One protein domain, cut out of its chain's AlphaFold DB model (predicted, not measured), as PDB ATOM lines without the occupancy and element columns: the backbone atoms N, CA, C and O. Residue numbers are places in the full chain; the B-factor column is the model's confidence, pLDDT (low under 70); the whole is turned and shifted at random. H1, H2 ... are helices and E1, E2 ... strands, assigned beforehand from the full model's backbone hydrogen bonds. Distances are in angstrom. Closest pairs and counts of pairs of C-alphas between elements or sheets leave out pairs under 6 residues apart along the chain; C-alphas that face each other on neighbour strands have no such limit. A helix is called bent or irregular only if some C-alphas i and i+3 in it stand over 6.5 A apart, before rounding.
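What this domain is: This is residues 2 to 79, 91 to 108 and 120 to 166 of the 216 residues of an uncharacterized protein of Glycine soja (UniProt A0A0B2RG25). This is an open, loose frame in which three longer helices, H2, H3 and H5, make a zigzag, with H3 as the slanting bar that meets H2 with its first part and H5 with its last part. Past the end of H3 sits a small hairpin, E1 and E2, while E3 and the helices H4 and H1 lie away from the H3 and H5 pair. The printed part has 143 residues with five named helices and three named strands, in the order H1 H2 H3 E1 E2 H4 E3 H5, and its class is mostly helix; the one sheet has the order E1 - E2 and is antiparallel. The whole is loose, with a radius of gyration of the C-alphas of 18.2 A, and only just elongated, spanning 54 by 36 by 29 A.

How they stand to each other: Start at H1, residues 2 to 8, which touches no helix. Next, H2, residues 14 to 29, touches H3, residues 42 to 59, with residues 19 to 23 alone; their closest C-alphas are those of Lys 23 and Thr 42, 6.8 A apart, and they run opposite ways at a steep tilt of 52 degrees. Look then at residues 51 to 59 of H3, which alone touch H5, residues 143 to 164: the closest C-alphas, of Gly 58 and Ser 154, are 4.3 A apart, and the two helices run opposite ways at a steep tilt of 40 degrees. H2 and H5 are apart. E1, residues 65 to 68, and E2, residues 71 to 74, form a hairpin at 147 degrees; find N 66 and O 73 at 2.8 A and N 68 and O 71 at 2.9 A, within hydrogen-bond range. H4, residues 96 to 106, touches no helix; its C-alpha of Arg 103 is 7.6 A from that of Arg 132 in E3, residues 132 to 136, the closest pair of the two. E3 pairs with no named strand. In H1, H2, H3, H4 and H5 every O i to N i+4 pair is within hydrogen-bond range.

Where its parts are: Find C-alpha 2 at (496.994, -20.969, 605.804), where H1 begins. H2 runs 20.9 A and is neither bent nor irregular, but only just: C-alphas 26 and 29 are 6.1 A apart. From C-alpha 42 at (508.609, 4.588, 596.561) H3 runs 26.4 A. H4 covers 15.2 A, and H5 runs 31.2 A to C-alpha 164 at (498.254, 14.709, 601.668).

The domain as a whole: The two C-alphas farthest apart, of His 37 and Phe 108, are 54.8 A apart. Residues 80 to 90 and 109 to 119 are not printed; the gaps are 26.7 A and 19.9 A between C-alphas. The link from H2 to H3 is long. Mean pLDDT of the printed part is 79.8, with 30 residues under 70, among them 2 to 17.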
ATOM      1  N   ASN A   2     496.054 -22.019 606.265       39.16
ATOM      2  CA  ASN A   2     496.994 -20.969 605.804       39.16
ATOM      3  C   ASN A   2     498.376 -21.498 605.363       39.16
ATOM      4  O   ASN A   2     498.846 -21.153 604.290       39.16
ATOM      5  N   PHE A   3     498.980 -22.426 606.115       45.19
ATOM      6  CA  PHE A   3     500.343 -22.912 605.826       45.19
ATOM      7  C   PHE A   3     500.478 -23.689 604.498       45.19
ATOM      8  O   PHE A   3     501.516 -23.638 603.847       45.19
ATOM      9  N   GLN A   4     499.423 -24.401 604.082       41.62
ATOM     10  CA  GLN A   4     499.411 -25.166 602.827       41.62
ATOM     11  C   GLN A   4     499.159 -24.268 601.612       41.62
ATOM     12  O   GLN A   4     499.703 -24.531 600.546       41.62
ATOM     13  N   VAL A   5     498.385 -23.189 601.775       44.12
ATOM     14  CA  VAL A   5     498.199 -22.176 600.726       44.12
ATOM     15  C   VAL A   5     499.491 -21.373 600.542       44.12
ATOM     16  O   VAL A   5     499.950 -21.225 599.414       44.12
ATOM     17  N   ASP A   6     500.148 -20.966 601.635       43.62
ATOM     18  CA  ASP A   6     501.418 -20.224 601.594       43.62
ATOM     19  C   ASP A   6     502.591 -21.046 601.019       43.62
ATOM     20  O   ASP A   6     503.456 -20.495 600.336       43.62
ATOM     21  N   GLN A   7     502.628 -22.368 601.237       48.22
ATOM     22  CA  GLN A   7     503.635 -23.242 600.618       48.22
ATOM     23  C   GLN A   7     503.434 -23.424 599.105       48.22
ATOM     24  O   GLN A   7     504.412 -23.635 598.390       48.22
ATOM     25  N   LEU A   8     502.192 -23.348 598.611       43.50
ATOM     26  CA  LEU A   8     501.837 -23.768 597.250       43.50
ATOM     27  C   LEU A   8     501.535 -22.617 596.285       43.50
ATOM     28  O   LEU A   8     501.656 -22.778 595.074       43.50
ATOM     29  N   VAL A   9     501.186 -21.437 596.805       47.94
ATOM     30  CA  VAL A   9     501.235 -20.166 596.059       47.94
ATOM     31  C   VAL A   9     502.695 -19.801 595.733       47.94
ATOM     32  O   VAL A   9     502.961 -18.926 594.913       47.94
ATOM     33  N   GLY A  10     503.673 -20.482 596.346       46.78
ATOM     34  CA  GLY A  10     505.038 -19.984 596.421       46.78
ATOM     35  C   GLY A  10     505.033 -18.641 597.149       46.78
ATOM     36  O   GLY A  10     504.003 -18.154 597.606       46.78
ATOM     37  N   LYS A  11     506.161 -17.948 597.220       47.22
ATOM     38  CA  LYS A  11     506.212 -16.591 597.792       47.22
ATOM     39  C   LYS A  11     505.452 -15.541 596.938       47.22
ATOM     40  O   LYS A  11     505.717 -14.343 597.059       47.22
ATOM     41  N   ASN A  12     504.501 -15.955 596.090       50.66
ATOM     42  CA  ASN A  12     503.759 -15.122 595.151       50.66
ATOM     43  C   ASN A  12     502.558 -14.445 595.810       50.66
ATOM     44  O   ASN A  12     501.398 -14.701 595.505       50.66
ATOM     45  N   HIS A  13     502.839 -13.523 596.729       60.03
ATOM     46  CA  HIS A  13     501.801 -12.666 597.285       60.03
ATOM     47  C   HIS A  13     501.294 -11.713 596.197       60.03
ATOM     48  O   HIS A  13     502.000 -10.767 595.849       60.03
ATOM     49  N   ILE A  14     500.084 -11.946 595.685       67.25
ATOM     50  CA  ILE A  14     499.468 -11.161 594.598       67.25
ATOM     51  C   ILE A  14     499.525  -9.666 594.916       67.25
ATOM     52  O   ILE A  14     500.022  -8.888 594.115       67.25
ATOM     53  N   PHE A  15     499.159  -9.275 596.139       67.25
ATOM     54  CA  PHE A  15     499.223  -7.880 596.575       67.25
ATOM     55  C   PHE A  15     500.646  -7.294 596.557       67.25
ATOM     56  O   PHE A  15     500.851  -6.170 596.102       67.25
ATOM     57  N   LYS A  16     501.656  -8.060 597.001       64.25
ATOM     58  CA  LYS A  16     503.056  -7.604 596.950       64.25
ATOM     59  C   LYS A  16     503.527  -7.473 595.501       64.25
ATOM     60  O   LYS A  16     504.203  -6.503 595.190       64.25
ATOM     61  N   HIS A  17     503.131  -8.394 594.620       66.50
ATOM     62  CA  HIS A  17     503.431  -8.321 593.189       66.50
ATOM     63  C   HIS A  17     502.740  -7.130 592.527       66.50
ATOM     64  O   HIS A  17     503.393  -6.424 591.775       66.50
ATOM     65  N   SER A  18     501.480  -6.833 592.857       75.44
ATOM     66  CA  SER A  18     500.788  -5.635 592.367       75.44
ATOM     67  C   SER A  18     501.517  -4.357 592.784       75.44
ATOM     68  O   SER A  18     501.763  -3.499 591.944       75.44
ATOM     69  N   ILE A  19     501.952  -4.250 594.046       76.19
ATOM     70  CA  ILE A  19     502.762  -3.110 594.507       76.19
ATOM     71  C   ILE A  19     504.110  -3.055 593.775       76.19
ATOM     72  O   ILE A  19     504.539  -1.977 593.374       76.19
ATOM     73  N   ILE A  20     504.785  -4.194 593.586       73.62
ATOM     74  CA  ILE A  20     506.061  -4.267 592.859       73.62
ATOM     75  C   ILE A  20     505.883  -3.854 591.396       73.62
ATOM     76  O   ILE A  20     506.706  -3.099 590.900       73.62
ATOM     77  N   LEU A  21     504.819  -4.290 590.720       76.50
ATOM     78  CA  LEU A  21     504.525  -3.931 589.332       76.50
ATOM     79  C   LEU A  21     504.205  -2.445 589.188       76.50
ATOM     80  O   LEU A  21     504.749  -1.798 588.300       76.50
ATOM     81  N   ILE A  22     503.403  -1.878 590.097       79.50
ATOM     82  CA  ILE A  22     503.145  -0.432 590.135       79.50
ATOM     83  C   ILE A  22     504.468   0.320 590.315       79.50
ATOM     84  O   ILE A  22     504.761   1.245 589.563       79.50
ATOM     85  N   LYS A  23     505.317  -0.112 591.256       74.44
ATOM     86  CA  LYS A  23     506.649   0.476 591.449       74.44
ATOM     87  C   LYS A  23     507.537   0.318 590.214       74.44
ATOM     88  O   LYS A  23     508.209   1.270 589.844       74.44
ATOM     89  N   ALA A  24     507.540  -0.844 589.569       71.44
ATOM     90  CA  ALA A  24     508.338  -1.111 588.377       71.44
ATOM     91  C   ALA A  24     507.899  -0.222 587.210       71.44
ATOM     92  O   ALA A  24     508.745   0.400 586.582       71.44
ATOM     93  N   TRP A  25     506.595  -0.063 586.981       79.88
ATOM     94  CA  TRP A  25     506.073   0.858 585.972       79.88
ATOM     95  C   TRP A  25     506.407   2.321 586.303       79.88
ATOM     96  O   TRP A  25     506.835   3.087 585.436       79.88
ATOM     97  N   CYS A  26     506.287   2.718 587.576       77.62
ATOM     98  CA  CYS A  26     506.690   4.055 588.006       77.62
ATOM     99  C   CYS A  26     508.200   4.302 587.824       77.62
ATOM    100  O   CYS A  26     508.606   5.430 587.564       77.62
ATOM    101  N   TYR A  27     509.037   3.270 587.954       70.81
ATOM    102  CA  TYR A  27     510.491   3.383 587.846       70.81
ATOM    103  C   TYR A  27     510.985   3.297 586.399       70.81
ATOM    104  O   TYR A  27     511.655   4.209 585.917       70.81
ATOM    105  N   TYR A  28     510.661   2.204 585.712       66.38
ATOM    106  CA  TYR A  28     511.221   1.857 584.409       66.38
ATOM    107  C   TYR A  28     510.490   2.541 583.254       66.38
ATOM    108  O   TYR A  28     511.149   3.037 582.343       66.38
ATOM    109  N   GLU A  29     509.159   2.620 583.311       73.75
ATOM    110  CA  GLU A  29     508.357   3.097 582.177       73.75
ATOM    111  C   GLU A  29     508.121   4.606 582.235       73.75
ATOM    112  O   GLU A  29     508.449   5.345 581.311       73.75
ATOM    113  N   SER A  30     507.578   5.095 583.348       75.25
ATOM    114  CA  SER A  30     507.168   6.502 583.466       75.25
ATOM    115  C   SER A  30     508.241   7.415 584.063       75.25
ATOM    116  O   SER A  30     508.084   8.634 584.032       75.25
ATOM    117  N   ARG A  31     509.336   6.842 584.593       80.12
ATOM    118  CA  ARG A  31     510.427   7.565 585.275       80.12
ATOM    119  C   ARG A  31     509.907   8.543 586.336       80.12
ATOM    120  O   ARG A  31     510.441   9.631 586.513       80.12
ATOM    121  N   LEU A  32     508.844   8.150 587.036       75.69
ATOM    122  CA  LEU A  32     508.199   8.918 588.098       75.69
ATOM    123  C   LEU A  32     508.794   8.633 589.477       75.69
ATOM    124  O   LEU A  32     508.380   9.275 590.437       75.69
ATOM    125  N   LEU A  33     509.732   7.687 589.605       72.94
ATOM    126  CA  LEU A  33     510.377   7.354 590.874       72.94
ATOM    127  C   LEU A  33     511.782   7.940 590.986       72.94
ATOM    128  O   LEU A  33     512.633   7.717 590.133       72.94
ATOM    129  N   GLY A  34     512.039   8.638 592.090       64.75
ATOM    130  CA  GLY A  34     513.342   9.238 592.362       64.75
ATOM    131  C   GLY A  34     513.229  10.483 593.224       64.75
ATOM    132  O   GLY A  34     513.401  11.591 592.727       64.75
ATOM    133  N   GLY A  35     512.990  10.308 594.527       60.56
ATOM    134  CA  GLY A  35     512.874  11.422 595.476       60.56
ATOM    135  C   GLY A  35     514.040  12.425 595.419       60.56
ATOM    136  O   GLY A  35     513.832  13.617 595.609       60.56
ATOM    137  N   HIS A  36     515.244  11.953 595.072       55.62
ATOM    138  CA  HIS A  36     516.443  12.773 594.817       55.62
ATOM    139  C   HIS A  36     516.370  13.709 593.637       55.62
ATOM    140  O   HIS A  36     517.051  14.728 593.604       55.62
ATOM    141  N   HIS A  37     515.582  13.327 592.651       61.69
ATOM    142  CA  HIS A  37     515.470  14.002 591.374       61.69
ATOM    143  C   HIS A  37     514.173  14.821 591.299       61.69
ATOM    144  O   HIS A  37     513.755  15.197 590.212       61.69
ATOM    145  N   GLY A  38     513.524  15.080 592.445       60.34
ATOM    146  CA  GLY A  38     512.235  15.778 592.503       60.34
ATOM    147  C   GLY A  38     511.048  14.931 592.029       60.34
ATOM    148  O   GLY A  38     509.996  15.479 591.717       60.34
ATOM    149  N   LEU A  39     511.213  13.607 591.961       72.12
ATOM    150  CA  LEU A  39     510.195  12.650 591.528       72.12
ATOM    151  C   LEU A  39     509.560  11.944 592.743       72.12
ATOM    152  O   LEU A  39     509.991  12.128 593.884       72.12
ATOM    153  N   LEU A  40     508.529  11.120 592.534       71.31
ATOM    154  CA  LEU A  40     507.843  10.425 593.627       71.31
ATOM    155  C   LEU A  40     508.801   9.473 594.355       71.31
ATOM    156  O   LEU A  40     509.633   8.788 593.757       71.31
ATOM    157  N   SER A  41     508.691   9.406 595.680       78.12
ATOM    158  CA  SER A  41     509.356   8.351 596.441       78.12
ATOM    159  C   SER A  41     508.574   7.041 596.312       78.12
ATOM    160  O   SER A  41     507.360   7.032 596.102       78.12
ATOM    161  N   THR A  42     509.257   5.910 596.485       73.31
ATOM    162  CA  THR A  42     508.609   4.588 596.561       73.31
ATOM    163  C   THR A  42     507.545   4.541 597.654       73.31
ATOM    164  O   THR A  42     506.500   3.924 597.478       73.31
ATOM    165  N   TYR A  43     507.799   5.254 598.746       75.06
ATOM    166  CA  TYR A  43     506.881   5.437 599.854       75.06
ATOM    167  C   TYR A  43     505.628   6.242 599.465       75.06
ATOM    168  O   TYR A  43     504.512   5.866 599.819       75.06
ATOM    169  N   ALA A  44     505.774   7.310 598.671       75.75
ATOM    170  CA  ALA A  44     504.626   8.063 598.164       75.75
ATOM    171  C   ALA A  44     503.700   7.176 597.316       75.75
ATOM    172  O   ALA A  44     502.483   7.246 597.468       75.75
ATOM    173  N   VAL A  45     504.262   6.286 596.492       80.31
ATOM    174  CA  VAL A  45     503.473   5.321 595.708       80.31
ATOM    175  C   VAL A  45     502.686   4.367 596.611       80.31
ATOM    176  O   VAL A  45     501.506   4.133 596.370       80.31
ATOM    177  N   GLU A  46     503.287   3.856 597.685       82.94
ATOM    178  CA  GLU A  46     502.590   2.983 598.643       82.94
ATOM    179  C   GLU A  46     501.435   3.698 599.353       82.94
ATOM    180  O   GLU A  46     500.352   3.132 599.509       82.94
ATOM    181  N   ILE A  47     501.642   4.960 599.736       84.56
ATOM    182  CA  ILE A  47     500.607   5.779 600.372       84.56
ATOM    183  C   ILE A  47     499.455   6.077 599.411       84.56
ATOM    184  O   ILE A  47     498.297   6.040 599.827       84.56
ATOM    185  N   LEU A  48     499.742   6.304 598.127       85.25
ATOM    186  CA  LEU A  48     498.712   6.467 597.100       85.25
ATOM    187  C   LEU A  48     497.912   5.177 596.886       85.25
ATOM    188  O   LEU A  48     496.684   5.231 596.834       85.25
ATOM    189  N   VAL A  49     498.576   4.018 596.828       87.75
ATOM    190  CA  VAL A  49     497.898   2.714 596.716       87.75
ATOM    191  C   VAL A  49     496.979   2.475 597.914       87.75
ATOM    192  O   VAL A  49     495.826   2.078 597.737       87.75
ATOM    193  N   LEU A  50     497.449   2.767 599.132       87.88
ATOM    194  CA  LEU A  50     496.617   2.684 600.330       87.88
ATOM    195  C   LEU A  50     495.427   3.650 600.259       87.88
ATOM    196  O   LEU A  50     494.306   3.249 600.560       87.88
ATOM    197  N   TYR A  51     495.650   4.903 599.855       88.12
ATOM    198  CA  TYR A  51     494.585   5.897 599.723       88.12
ATOM    199  C   TYR A  51     493.482   5.426 598.769       88.12
ATOM    200  O   TYR A  51     492.313   5.437 599.149       88.12
ATOM    201  N   ILE A  52     493.857   4.950 597.578       87.25
ATOM    202  CA  ILE A  52     492.919   4.430 596.576       87.25
ATOM    203  C   ILE A  52     492.114   3.261 597.151       87.25
ATOM    204  O   ILE A  52     490.894   3.223 597.008       87.25
ATOM    205  N   PHE A  53     492.773   2.332 597.850       90.12
ATOM    206  CA  PHE A  53     492.100   1.198 598.481       90.12
ATOM    207  C   PHE A  53     491.060   1.641 599.524       90.12
ATOM    208  O   PHE A  53     489.929   1.149 599.523       90.12
ATOM    209  N   LEU A  54     491.436   2.566 600.416       91.88
ATOM    210  CA  LEU A  54     490.556   3.073 601.472       91.88
ATOM    211  C   LEU A  54     489.343   3.812 600.893       91.88
ATOM    212  O   LEU A  54     488.221   3.604 601.355       91.88
ATOM    213  N   ASP A  55     489.571   4.667 599.895       90.94
ATOM    214  CA  ASP A  55     488.535   5.484 599.259       90.94
ATOM    215  C   ASP A  55     487.529   4.612 598.495       90.94
ATOM    216  O   ASP A  55     486.312   4.731 598.683       90.94
ATOM    217  N   TYR A  56     488.042   3.651 597.721       92.06
ATOM    218  CA  TYR A  56     487.231   2.724 596.943       92.06
ATOM    219  C   TYR A  56     486.333   1.862 597.838       92.06
ATOM    220  O   TYR A  56     485.111   1.906 597.719       92.06
ATOM    221  N   TYR A  57     486.901   1.111 598.788       92.25
ATOM    222  CA  TYR A  57     486.107   0.189 599.612       92.25
ATOM    223  C   TYR A  57     485.317   0.870 600.738       92.25
ATOM    224  O   TYR A  57     484.362   0.282 601.254       92.25
ATOM    225  N   GLY A  58     485.672   2.104 601.114       90.69
ATOM    226  CA  GLY A  58     484.880   2.917 602.038       90.69
ATOM    227  C   GLY A  58     483.552   3.377 601.434       90.69
ATOM    228  O   GLY A  58     482.527   3.373 602.122       90.69
ATOM    229  N   SER A  59     483.564   3.716 600.143       91.31
ATOM    230  CA  SER A  59     482.391   4.178 599.392       91.31
ATOM    231  C   SER A  59     481.688   3.079 598.589       91.31
ATOM    232  O   SER A  59     480.569   3.300 598.134       91.31
ATOM    233  N   PHE A  60     482.295   1.893 598.469       93.25
ATOM    234  CA  PHE A  60     481.761   0.769 597.703       93.25
ATOM    235  C   PHE A  60     480.313   0.423 598.067       93.25
ATOM    236  O   PHE A  60     479.937   0.361 599.243       93.25
ATOM    237  N   ASP A  61     479.500   0.163 597.051       94.12
ATOM    238  CA  ASP A  61     478.095  -0.196 597.199       94.12
ATOM    239  C   ASP A  61     477.933  -1.703 597.455       94.12
ATOM    240  O   ASP A  61     477.657  -2.496 596.553       94.12
ATOM    241  N   TRP A  62     478.148  -2.082 598.716       94.06
ATOM    242  CA  TRP A  62     477.998  -3.449 599.220       94.06
ATOM    243  C   TRP A  62     476.559  -3.984 599.153       94.06
ATOM    244  O   TRP A  62     476.377  -5.200 599.203       94.06
ATOM    245  N   ASP A  63     475.562  -3.102 599.029       93.75
ATOM    246  CA  ASP A  63     474.145  -3.472 599.055       93.75
ATOM    247  C   ASP A  63     473.683  -4.040 597.708       93.75
ATOM    248  O   ASP A  63     472.815  -4.912 597.670       93.75
ATOM    249  N   HIS A  64     474.302  -3.596 596.609       94.00
ATOM    250  CA  HIS A  64     473.935  -4.018 595.252       94.00
ATOM    251  C   HIS A  64     475.034  -4.789 594.521       94.00
ATOM    252  O   HIS A  64     474.777  -5.314 593.437       94.00
ATOM    253  N   ASN A  65     476.244  -4.888 595.080       93.19
ATOM    254  CA  ASN A  65     477.387  -5.500 594.403       93.19
ATOM    255  C   ASN A  65     478.103  -6.551 595.258       93.19
ATOM    256  O   ASN A  65     478.091  -6.525 596.489       93.19
ATOM    257  N   TYR A  66     478.797  -7.454 594.572       92.19
ATOM    258  CA  TYR A  66     479.800  -8.341 595.148       92.19
ATOM    259  C   TYR A  66     481.164  -8.105 594.503       92.19
ATOM    260  O   TYR A  66     481.274  -7.645 593.367       92.19
ATOM    261  N   VAL A  67     482.224  -8.420 595.239       91.62
ATOM    262  CA  VAL A  67     483.607  -8.303 594.772       91.62
ATOM    263  C   VAL A  67     484.098  -9.671 594.326       91.62
ATOM    264  O   VAL A  67     483.991 -10.639 595.075       91.62
ATOM    265  N   SER A  68     484.673  -9.752 593.132       86.69
ATOM    266  CA  SER A  68     485.414 -10.918 592.647       86.69
ATOM    267  C   SER A  68     486.868 -10.542 592.356       86.69
ATOM    268  O   SER A  68     487.216  -9.361 592.323       86.69
ATOM    269  N   ILE A  69     487.719 -11.533 592.082       80.88
ATOM    270  CA  ILE A  69     489.097 -11.285 591.616       80.88
ATOM    271  C   ILE A  69     489.159 -10.542 590.272       80.88
ATOM    272  O   ILE A  69     490.192  -9.972 589.939       80.88
ATOM    273  N   TRP A  70     488.052 -10.527 589.528       78.12
ATOM    274  CA  TRP A  70     487.902  -9.826 588.253       78.12
ATOM    275  C   TRP A  70     487.339  -8.412 588.423       78.12
ATOM    276  O   TRP A  70     487.140  -7.706 587.442       78.12
ATOM    277  N   GLY A  71     487.066  -8.003 589.665       82.12
ATOM    278  CA  GLY A  71     486.447  -6.725 589.987       82.12
ATOM    279  C   GLY A  71     485.015  -6.857 590.516       82.12
ATOM    280  O   GLY A  71     484.545  -7.970 590.804       82.12
ATOM    281  N   PRO A  72     484.338  -5.714 590.710       88.69
ATOM    282  CA  PRO A  72     482.982  -5.667 591.233       88.69
ATOM    283  C   PRO A  72     481.961  -6.131 590.193       88.69
ATOM    284  O   PRO A  72     482.108  -5.872 589.000       88.69
ATOM    285  N   LYS A  73     480.909  -6.796 590.657       88.56
ATOM    286  CA  LYS A  73     479.800  -7.268 589.829       88.56
ATOM    287  C   LYS A  73     478.469  -7.030 590.547       88.56
ATOM    288  O   LYS A  73     478.431  -7.122 591.778       88.56
ATOM    289  N   PRO A  74     477.379  -6.750 589.817       91.62
ATOM    290  CA  PRO A  74     476.080  -6.524 590.432       91.62
ATOM    291  C   PRO A  74     475.508  -7.836 590.978       91.62
ATOM    292  O   PRO A  74     475.619  -8.882 590.340       91.62
ATOM    293  N   LEU A  75     474.852  -7.794 592.136       90.69
ATOM    294  CA  LEU A  75     474.192  -8.961 592.737       90.69
ATOM    295  C   LEU A  75     473.069  -9.512 591.848       90.69
ATOM    296  O   LEU A  75     472.813 -10.710 591.876       90.69
ATOM    297  N   SER A  76     472.463  -8.670 591.007       88.56
ATOM    298  CA  SER A  76     471.478  -9.085 590.001       88.56
ATOM    299  C   SER A  76     472.045  -9.993 588.902       88.56
ATOM    300  O   SER A  76     471.265 -10.613 588.192       88.56
ATOM    301  N   SER A  77     473.375 -10.088 588.754       85.38
ATOM    302  CA  SER A  77     474.018 -11.022 587.810       85.38
ATOM    303  C   SER A  77     474.136 -12.459 588.337       85.38
ATOM    304  O   SER A  77     474.577 -13.344 587.610       85.38
ATOM    305  N   LEU A  78     473.777 -12.719 589.598       82.88
ATOM    306  CA  LEU A  78     473.756 -14.073 590.165       82.88
ATOM    307  C   LEU A  78     472.448 -14.797 589.778       82.88
ATOM    308  O   LEU A  78     471.406 -14.143 589.765       82.88
ATOM    309  N   PRO A  79     472.447 -16.124 589.506       62.53
ATOM    310  CA  PRO A  79     473.544 -17.097 589.603       62.53
ATOM    311  C   PRO A  79     474.301 -17.326 588.285       62.53
ATOM    312  O   PRO A  79     475.162 -18.204 588.227       62.53
ATOM    313  N   GLU A  91     497.227 -12.505 579.138       58.22
ATOM    314  CA  GLU A  91     498.142 -13.115 580.114       58.22
ATOM    315  C   GLU A  91     497.947 -12.506 581.521       58.22
ATOM    316  O   GLU A  91     498.824 -11.851 582.083       58.22
ATOM    317  N   PHE A  92     496.769 -12.673 582.121       59.75
ATOM    318  CA  PHE A  92     496.532 -12.230 583.493       59.75
ATOM    319  C   PHE A  92     497.321 -13.096 584.484       59.75
ATOM    320  O   PHE A  92     497.436 -14.304 584.309       59.75
ATOM    321  N   LEU A  93     497.798 -12.507 585.588       62.44
ATOM    322  CA  LEU A  93     498.497 -13.241 586.661       62.44
ATOM    323  C   LEU A  93     497.656 -14.378 587.279       62.44
ATOM    324  O   LEU A  93     498.210 -15.311 587.855       62.44
ATOM    325  N   LEU A  94     496.326 -14.301 587.169       67.75
ATOM    326  CA  LEU A  94     495.368 -15.298 587.654       67.75
ATOM    327  C   LEU A  94     494.648 -15.978 586.484       67.75
ATOM    328  O   LEU A  94     493.435 -15.865 586.353       67.75
ATOM    329  N   GLN A  95     495.382 -16.673 585.613       70.75
ATOM    330  CA  GLN A  95     494.787 -17.381 584.472       70.75
ATOM    331  C   GLN A  95     493.757 -18.435 584.915       70.75
ATOM    332  O   GLN A  95     493.892 -19.053 585.979       70.75
ATOM    333  N   LYS A  96     492.763 -18.718 584.061       71.44
ATOM    334  CA  LYS A  96     491.767 -19.776 584.313       71.44
ATOM    335  C   LYS A  96     492.417 -21.123 584.618       71.44
ATOM    336  O   LYS A  96     491.950 -21.849 585.491       71.44
ATOM    337  N   GLU A  97     493.518 -21.449 583.944       72.69
ATOM    338  CA  GLU A  97     494.241 -22.704 584.162       72.69
ATOM    339  C   GLU A  97     494.866 -22.793 585.554       72.69
ATOM    340  O   GLU A  97     494.791 -23.846 586.194       72.69
ATOM    341  N   PHE A  98     495.421 -21.678 586.041       75.31
ATOM    342  CA  PHE A  98     495.929 -21.554 587.402       75.31
ATOM    343  C   PHE A  98     494.788 -21.819 588.388       75.31
ATOM    344  O   PHE A  98     494.862 -22.773 589.158       75.31
ATOM    345  N   LEU A  99     493.681 -21.077 588.300       76.12
ATOM    346  CA  LEU A  99     492.528 -21.246 589.196       76.12
ATOM    347  C   LEU A  99     491.920 -22.656 589.127       76.12
ATOM    348  O   LEU A  99     491.596 -23.231 590.165       76.12
ATOM    349  N   ARG A 100     491.836 -23.250 587.929       75.69
ATOM    350  CA  ARG A 100     491.382 -24.634 587.711       75.69
ATOM    351  C   ARG A 100     492.272 -25.639 588.440       75.69
ATOM    352  O   ARG A 100     491.757 -26.537 589.102       75.69
ATOM    353  N   LYS A 101     493.598 -25.475 588.369       79.69
ATOM    354  CA  LYS A 101     494.554 -26.322 589.096       79.69
ATOM    355  C   LYS A 101     494.329 -26.254 590.610       79.69
ATOM    356  O   LYS A 101     494.293 -27.300 591.254       79.69
ATOM    357  N   TYR A 102     494.133 -25.057 591.174       73.81
ATOM    358  CA  TYR A 102     493.853 -24.908 592.611       73.81
ATOM    359  C   TYR A 102     492.483 -25.463 592.995       73.81
ATOM    360  O   TYR A 102     492.389 -26.170 593.995       73.81
ATOM    361  N   ARG A 103     491.443 -25.223 592.187       77.31
ATOM    362  CA  ARG A 103     490.101 -25.776 592.422       77.31
ATOM    363  C   ARG A 103     490.155 -27.298 592.558       77.31
ATOM    364  O   ARG A 103     489.676 -27.820 593.558       77.31
ATOM    365  N   ASN A 104     490.825 -27.974 591.622       76.25
ATOM    366  CA  ASN A 104     490.973 -29.432 591.628       76.25
ATOM    367  C   ASN A 104     491.776 -29.952 592.832       76.25
ATOM    368  O   ASN A 104     491.544 -31.065 593.293       76.25
ATOM    369  N   MET A 105     492.719 -29.160 593.351       73.00
ATOM    370  CA  MET A 105     493.497 -29.522 594.539       73.00
ATOM    371  C   MET A 105     492.710 -29.317 595.842       73.00
ATOM    372  O   MET A 105     492.874 -30.076 596.796       73.00
ATOM    373  N   CYS A 106     491.866 -28.285 595.896       63.31
ATOM    374  CA  CYS A 106     491.060 -27.934 597.064       63.31
ATOM    375  C   CYS A 106     489.766 -28.756 597.181       63.31
ATOM    376  O   CYS A 106     489.181 -28.817 598.264       63.31
ATOM    377  N   THR A 107     489.320 -29.406 596.104       62.34
ATOM    378  CA  THR A 107     488.245 -30.399 596.154       62.34
ATOM    379  C   THR A 107     488.769 -31.709 596.736       62.34
ATOM    380  O   THR A 107     489.320 -32.548 596.029       62.34
ATOM    381  N   PHE A 108     488.586 -31.906 598.043       55.56
ATOM    382  CA  PHE A 108     488.671 -33.241 598.640       55.56
ATOM    383  C   PHE A 108     487.645 -34.174 597.970       55.56
ATOM    384  O   PHE A 108     486.519 -33.725 597.735       55.56
ATOM    385  N   PHE A 120     475.545 -18.778 595.424       87.69
ATOM    386  CA  PHE A 120     476.317 -17.811 596.192       87.69
ATOM    387  C   PHE A 120     475.460 -17.188 597.313       87.69
ATOM    388  O   PHE A 120     474.469 -16.510 597.026       87.69
ATOM    389  N   PRO A 121     475.829 -17.347 598.599       90.00
ATOM    390  CA  PRO A 121     475.026 -16.831 599.696       90.00
ATOM    391  C   PRO A 121     475.229 -15.320 599.842       90.00
ATOM    392  O   PRO A 121     476.236 -14.860 600.396       90.00
ATOM    393  N   VAL A 122     474.241 -14.545 599.395       91.94
ATOM    394  CA  VAL A 122     474.227 -13.085 599.548       91.94
ATOM    395  C   VAL A 122     474.105 -12.707 601.030       91.94
ATOM    396  O   VAL A 122     473.265 -13.222 601.774       91.94
ATOM    397  N   LYS A 123     474.996 -11.822 601.478       94.69
ATOM    398  CA  LYS A 123     475.117 -11.286 602.841       94.69
ATOM    399  C   LYS A 123     475.375  -9.776 602.776       94.69
ATOM    400  O   LYS A 123     475.289  -9.172 601.716       94.69
ATOM    401  N   PHE A 124     475.684  -9.161 603.917       95.38
ATOM    402  CA  PHE A 124     476.000  -7.730 603.992       95.38
ATOM    403  C   PHE A 124     477.337  -7.391 603.319       95.38
ATOM    404  O   PHE A 124     477.479  -6.346 602.702       95.38
ATOM    405  N   MET A 125     478.328  -8.277 603.427       95.31
ATOM    406  CA  MET A 125     479.600  -8.143 602.722       95.31
ATOM    407  C   MET A 125     479.733  -9.312 601.753       95.31
ATOM    408  O   MET A 125     479.772 -10.465 602.179       95.31
ATOM    409  N   ASN A 126     479.764  -9.016 600.455       95.00
ATOM    410  CA  ASN A 126     479.748 -10.020 599.396       95.00
ATOM    411  C   ASN A 126     481.097 -10.069 598.692       95.00
ATOM    412  O   ASN A 126     481.424  -9.200 597.886       95.00
ATOM    413  N   ILE A 127     481.890 -11.086 599.011       94.19
ATOM    414  CA  ILE A 127     483.181 -11.336 598.370       94.19
ATOM    415  C   ILE A 127     483.154 -12.763 597.838       94.19
ATOM    416  O   ILE A 127     483.089 -13.714 598.618       94.19
ATOM    417  N   LEU A 128     483.196 -12.898 596.517       90.50
ATOM    418  CA  LEU A 128     483.230 -14.177 595.827       90.50
ATOM    419  C   LEU A 128     484.585 -14.845 596.035       90.50
ATOM    420  O   LEU A 128     485.627 -14.279 595.694       90.50
ATOM    421  N   ASP A 129     484.561 -16.062 596.571       87.56
ATOM    422  CA  ASP A 129     485.736 -16.918 596.592       87.56
ATOM    423  C   ASP A 129     486.091 -17.330 595.147       87.56
ATOM    424  O   ASP A 129     485.283 -17.972 594.472       87.56
ATOM    425  N   PRO A 130     487.293 -16.995 594.644       83.38
ATOM    426  CA  PRO A 130     487.689 -17.319 593.275       83.38
ATOM    427  C   PRO A 130     487.796 -18.823 592.977       83.38
ATOM    428  O   PRO A 130     487.828 -19.215 591.811       83.38
ATOM    429  N   LEU A 131     487.859 -19.676 594.002       82.94
ATOM    430  CA  LEU A 131     487.911 -21.129 593.842       82.94
ATOM    431  C   LEU A 131     486.527 -21.777 593.966       82.94
ATOM    432  O   LEU A 131     486.325 -22.874 593.437       82.94
ATOM    433  N   ARG A 132     485.587 -21.103 594.639       82.62
ATOM    434  CA  ARG A 132     484.297 -21.646 595.073       82.62
ATOM    435  C   ARG A 132     483.163 -20.645 594.865       82.62
ATOM    436  O   ARG A 132     482.931 -19.765 595.689       82.62
ATOM    437  N   ASN A 133     482.400 -20.842 593.793       83.31
ATOM    438  CA  ASN A 133     481.291 -19.954 593.436       83.31
ATOM    439  C   ASN A 133     480.152 -19.938 594.476       83.31
ATOM    440  O   ASN A 133     479.371 -18.994 594.519       83.31
ATOM    441  N   ASP A 134     480.086 -20.954 595.334       84.81
ATOM    442  CA  ASP A 134     479.136 -21.090 596.438       84.81
ATOM    443  C   ASP A 134     479.605 -20.447 597.751       84.81
ATOM    444  O   ASP A 134     478.908 -20.497 598.768       84.81
ATOM    445  N   ASN A 135     480.813 -19.883 597.782       88.69
ATOM    446  CA  ASN A 135     481.430 -19.423 599.013       88.69
ATOM    447  C   ASN A 135     481.578 -17.898 599.030       88.69
ATOM    448  O   ASN A 135     482.344 -17.307 598.272       88.69
ATOM    449  N   ASN A 136     480.868 -17.262 599.962       92.69
ATOM    450  CA  ASN A 136     481.027 -15.846 600.268       92.69
ATOM    451  C   ASN A 136     482.032 -15.652 601.414       92.69
ATOM    452  O   ASN A 136     481.756 -16.013 602.562       92.69
ATOM    453  N   LEU A 137     483.180 -15.035 601.131       93.38
ATOM    454  CA  LEU A 137     484.231 -14.765 602.119       93.38
ATOM    455  C   LEU A 137     483.824 -13.698 603.152       93.38
ATOM    456  O   LEU A 137     484.372 -13.668 604.252       93.38
ATOM    457  N   GLY A 138     482.831 -12.862 602.843       93.00
ATOM    458  CA  GLY A 138     482.269 -11.870 603.761       93.00
ATOM    459  C   GLY A 138     481.118 -12.392 604.631       93.00
ATOM    460  O   GLY A 138     480.527 -11.626 605.390       93.00
ATOM    461  N   ARG A 139     480.797 -13.695 604.575       92.69
ATOM    462  CA  ARG A 139     479.583 -14.263 605.195       92.69
ATOM    463  C   ARG A 139     479.444 -14.087 606.710       92.69
ATOM    464  O   ARG A 139     478.331 -14.170 607.223       92.69
ATOM    465  N   SER A 140     480.547 -13.878 607.431       94.06
ATOM    466  CA  SER A 140     480.557 -13.659 608.885       94.06
ATOM    467  C   SER A 140     480.380 -12.194 609.287       94.06
ATOM    468  O   SER A 140     480.264 -11.885 610.475       94.06
ATOM    469  N   VAL A 141     480.397 -11.269 608.326       94.12
ATOM    470  CA  VAL A 141     480.263  -9.838 608.588       94.12
ATOM    471  C   VAL A 141     478.781  -9.501 608.705       94.12
ATOM    472  O   VAL A 141     478.037  -9.527 607.727       94.12
ATOM    473  N   ASN A 142     478.341  -9.189 609.923       95.44
ATOM    474  CA  ASN A 142     477.002  -8.652 610.157       95.44
ATOM    475  C   ASN A 142     476.915  -7.169 609.746       95.44
ATOM    476  O   ASN A 142     477.935  -6.509 609.545       95.44
ATOM    477  N   ILE A 143     475.697  -6.631 609.676       95.75
ATOM    478  CA  ILE A 143     475.440  -5.244 609.267       95.75
ATOM    479  C   ILE A 143     476.195  -4.209 610.118       95.75
ATOM    480  O   ILE A 143     476.795  -3.280 609.581       95.75
ATOM    481  N   ALA A 144     476.252  -4.394 611.440       95.88
ATOM    482  CA  ALA A 144     476.962  -3.479 612.332       95.88
ATOM    483  C   ALA A 144     478.473  -3.469 612.043       95.88
ATOM    484  O   ALA A 144     479.099  -2.412 611.984       95.88
ATOM    485  N   ASN A 145     479.063  -4.640 611.807       95.88
ATOM    486  CA  ASN A 145     480.466  -4.768 611.441       95.88
ATOM    487  C   ASN A 145     480.737  -4.242 610.028       95.88
ATOM    488  O   ASN A 145     481.771  -3.607 609.835       95.88
ATOM    489  N   LEU A 146     479.815  -4.410 609.076       95.56
ATOM    490  CA  LEU A 146     479.924  -3.772 607.763       95.56
ATOM    491  C   LEU A 146     479.979  -2.248 607.910       95.56
ATOM    492  O   LEU A 146     480.884  -1.618 607.369       95.56
ATOM    493  N   HIS A 147     479.071  -1.650 608.688       95.62
ATOM    494  CA  HIS A 147     479.104  -0.210 608.954       95.62
ATOM    495  C   HIS A 147     480.423   0.228 609.591       95.62
ATOM    496  O   HIS A 147     480.990   1.238 609.177       95.62
ATOM    497  N   ARG A 148     480.955  -0.541 610.551       96.62
ATOM    498  CA  ARG A 148     482.267  -0.261 611.157       96.62
ATOM    499  C   ARG A 148     483.394  -0.304 610.128       96.62
ATOM    500  O   ARG A 148     484.240   0.587 610.144       96.62
ATOM    501  N   VAL A 149     483.400  -1.295 609.237       94.38
ATOM    502  CA  VAL A 149     484.387  -1.414 608.152       94.38
ATOM    503  C   VAL A 149     484.280  -0.220 607.205       94.38
ATOM    504  O   VAL A 149     485.265   0.491 607.017       94.38
ATOM    505  N   ARG A 150     483.083   0.065 606.677       95.00
ATOM    506  CA  ARG A 150     482.830   1.210 605.784       95.00
ATOM    507  C   ARG A 150     483.265   2.527 606.416       95.00
ATOM    508  O   ARG A 150     483.924   3.340 605.768       95.00
ATOM    509  N   PHE A 151     482.917   2.726 607.685       96.12
ATOM    510  CA  PHE A 151     483.272   3.929 608.420       96.12
ATOM    511  C   PHE A 151     484.784   4.041 608.606       96.12
ATOM    512  O   PHE A 151     485.343   5.097 608.328       96.12
ATOM    513  N   ALA A 152     485.461   2.966 609.019       95.62
ATOM    514  CA  ALA A 152     486.906   2.968 609.219       95.62
ATOM    515  C   ALA A 152     487.670   3.270 607.920       95.62
ATOM    516  O   ALA A 152     488.569   4.112 607.926       95.62
ATOM    517  N   LEU A 153     487.279   2.640 606.807       95.75
ATOM    518  CA  LEU A 153     487.884   2.869 605.493       95.75
ATOM    519  C   LEU A 153     487.642   4.304 605.008       95.75
ATOM    520  O   LEU A 153     488.597   5.020 604.711       95.75
ATOM    521  N   SER A 154     486.388   4.767 605.035       94.56
ATOM    522  CA  SER A 154     486.020   6.132 604.624       94.56
ATOM    523  C   SER A 154     486.695   7.200 605.485       94.56
ATOM    524  O   SER A 154     487.162   8.225 604.985       94.56
ATOM    525  N   TYR A 155     486.755   6.976 606.799       95.50
ATOM    526  CA  TYR A 155     487.448   7.865 607.723       95.50
ATOM    527  C   TYR A 155     488.947   7.894 607.422       95.50
ATOM    528  O   TYR A 155     489.518   8.978 607.310       95.50
ATOM    529  N   GLY A 156     489.570   6.729 607.217       94.69
ATOM    530  CA  GLY A 156     490.967   6.608 606.809       94.69
ATOM    531  C   GLY A 156     491.266   7.384 605.525       94.69
ATOM    532  O   GLY A 156     492.171   8.217 605.525       94.69
ATOM    533  N   ALA A 157     490.463   7.193 604.473       93.62
ATOM    534  CA  ALA A 157     490.594   7.906 603.201       93.62
ATOM    535  C   ALA A 157     490.491   9.426 603.384       93.62
ATOM    536  O   ALA A 157     491.374  10.171 602.961       93.62
ATOM    537  N   ARG A 158     489.458   9.902 604.096       95.62
ATOM    538  CA  ARG A 158     489.271  11.333 604.385       95.62
ATOM    539  C   ARG A 158     490.446  11.928 605.152       95.62
ATOM    540  O   ARG A 158     490.898  13.022 604.820       95.62
ATOM    541  N   ARG A 159     490.932  11.235 606.183       95.00
ATOM    542  CA  ARG A 159     492.070  11.694 606.990       95.00
ATOM    543  C   ARG A 159     493.350  11.714 606.169       95.00
ATOM    544  O   ARG A 159     494.064  12.708 606.218       95.00
ATOM    545  N   LEU A 160     493.611  10.673 605.384       92.00
ATOM    546  CA  LEU A 160     494.798  10.605 604.542       92.00
ATOM    547  C   LEU A 160     494.767  11.679 603.447       92.00
ATOM    548  O   LEU A 160     495.764  12.363 603.257       92.00
ATOM    549  N   LYS A 161     493.607  11.938 602.826       91.25
ATOM    550  CA  LYS A 161     493.412  13.062 601.895       91.25
ATOM    551  C   LYS A 161     493.773  14.403 602.532       91.25
ATOM    552  O   LYS A 161     494.523  15.167 601.943       91.25
ATOM    553  N   GLN A 162     493.279  14.669 603.745       91.69
ATOM    554  CA  GLN A 162     493.614  15.894 604.484       91.69
ATOM    555  C   GLN A 162     495.120  16.012 604.730       91.69
ATOM    556  O   GLN A 162     495.687  17.084 604.545       91.69
ATOM    557  N   ILE A 163     495.767  14.913 605.123       88.06
ATOM    558  CA  ILE A 163     497.211  14.870 605.371       88.06
ATOM    559  C   ILE A 163     497.992  15.155 604.086       88.06
ATOM    560  O   ILE A 163     498.893  15.985 604.101       88.06
ATOM    561  N   LEU A 164     497.609  14.531 602.971       84.19
ATOM    562  CA  LEU A 164     498.254  14.709 601.668       84.19
ATOM    563  C   LEU A 164     498.089  16.126 601.095       84.19
ATOM    564  O   LEU A 164     498.877  16.526 600.246       84.19
ATOM    565  N   THR A 165     497.100  16.894 601.563       86.12
ATOM    566  CA  THR A 165     496.932  18.315 601.207       86.12
ATOM    567  C   THR A 165     497.716  19.282 602.100       86.12
ATOM    568  O   THR A 165     497.690  20.486 601.852       86.12
ATOM    569  N   LEU A 166     498.394  18.799 603.149       80.19
ATOM    570  CA  LEU A 166     499.205  19.653 604.020       80.19
ATOM    571  C   LEU A 166     500.501  20.103 603.323       80.19
ATOM    572  O   LEU A 166     501.052  19.370 602.499       80.19
TER     573      LEU A 166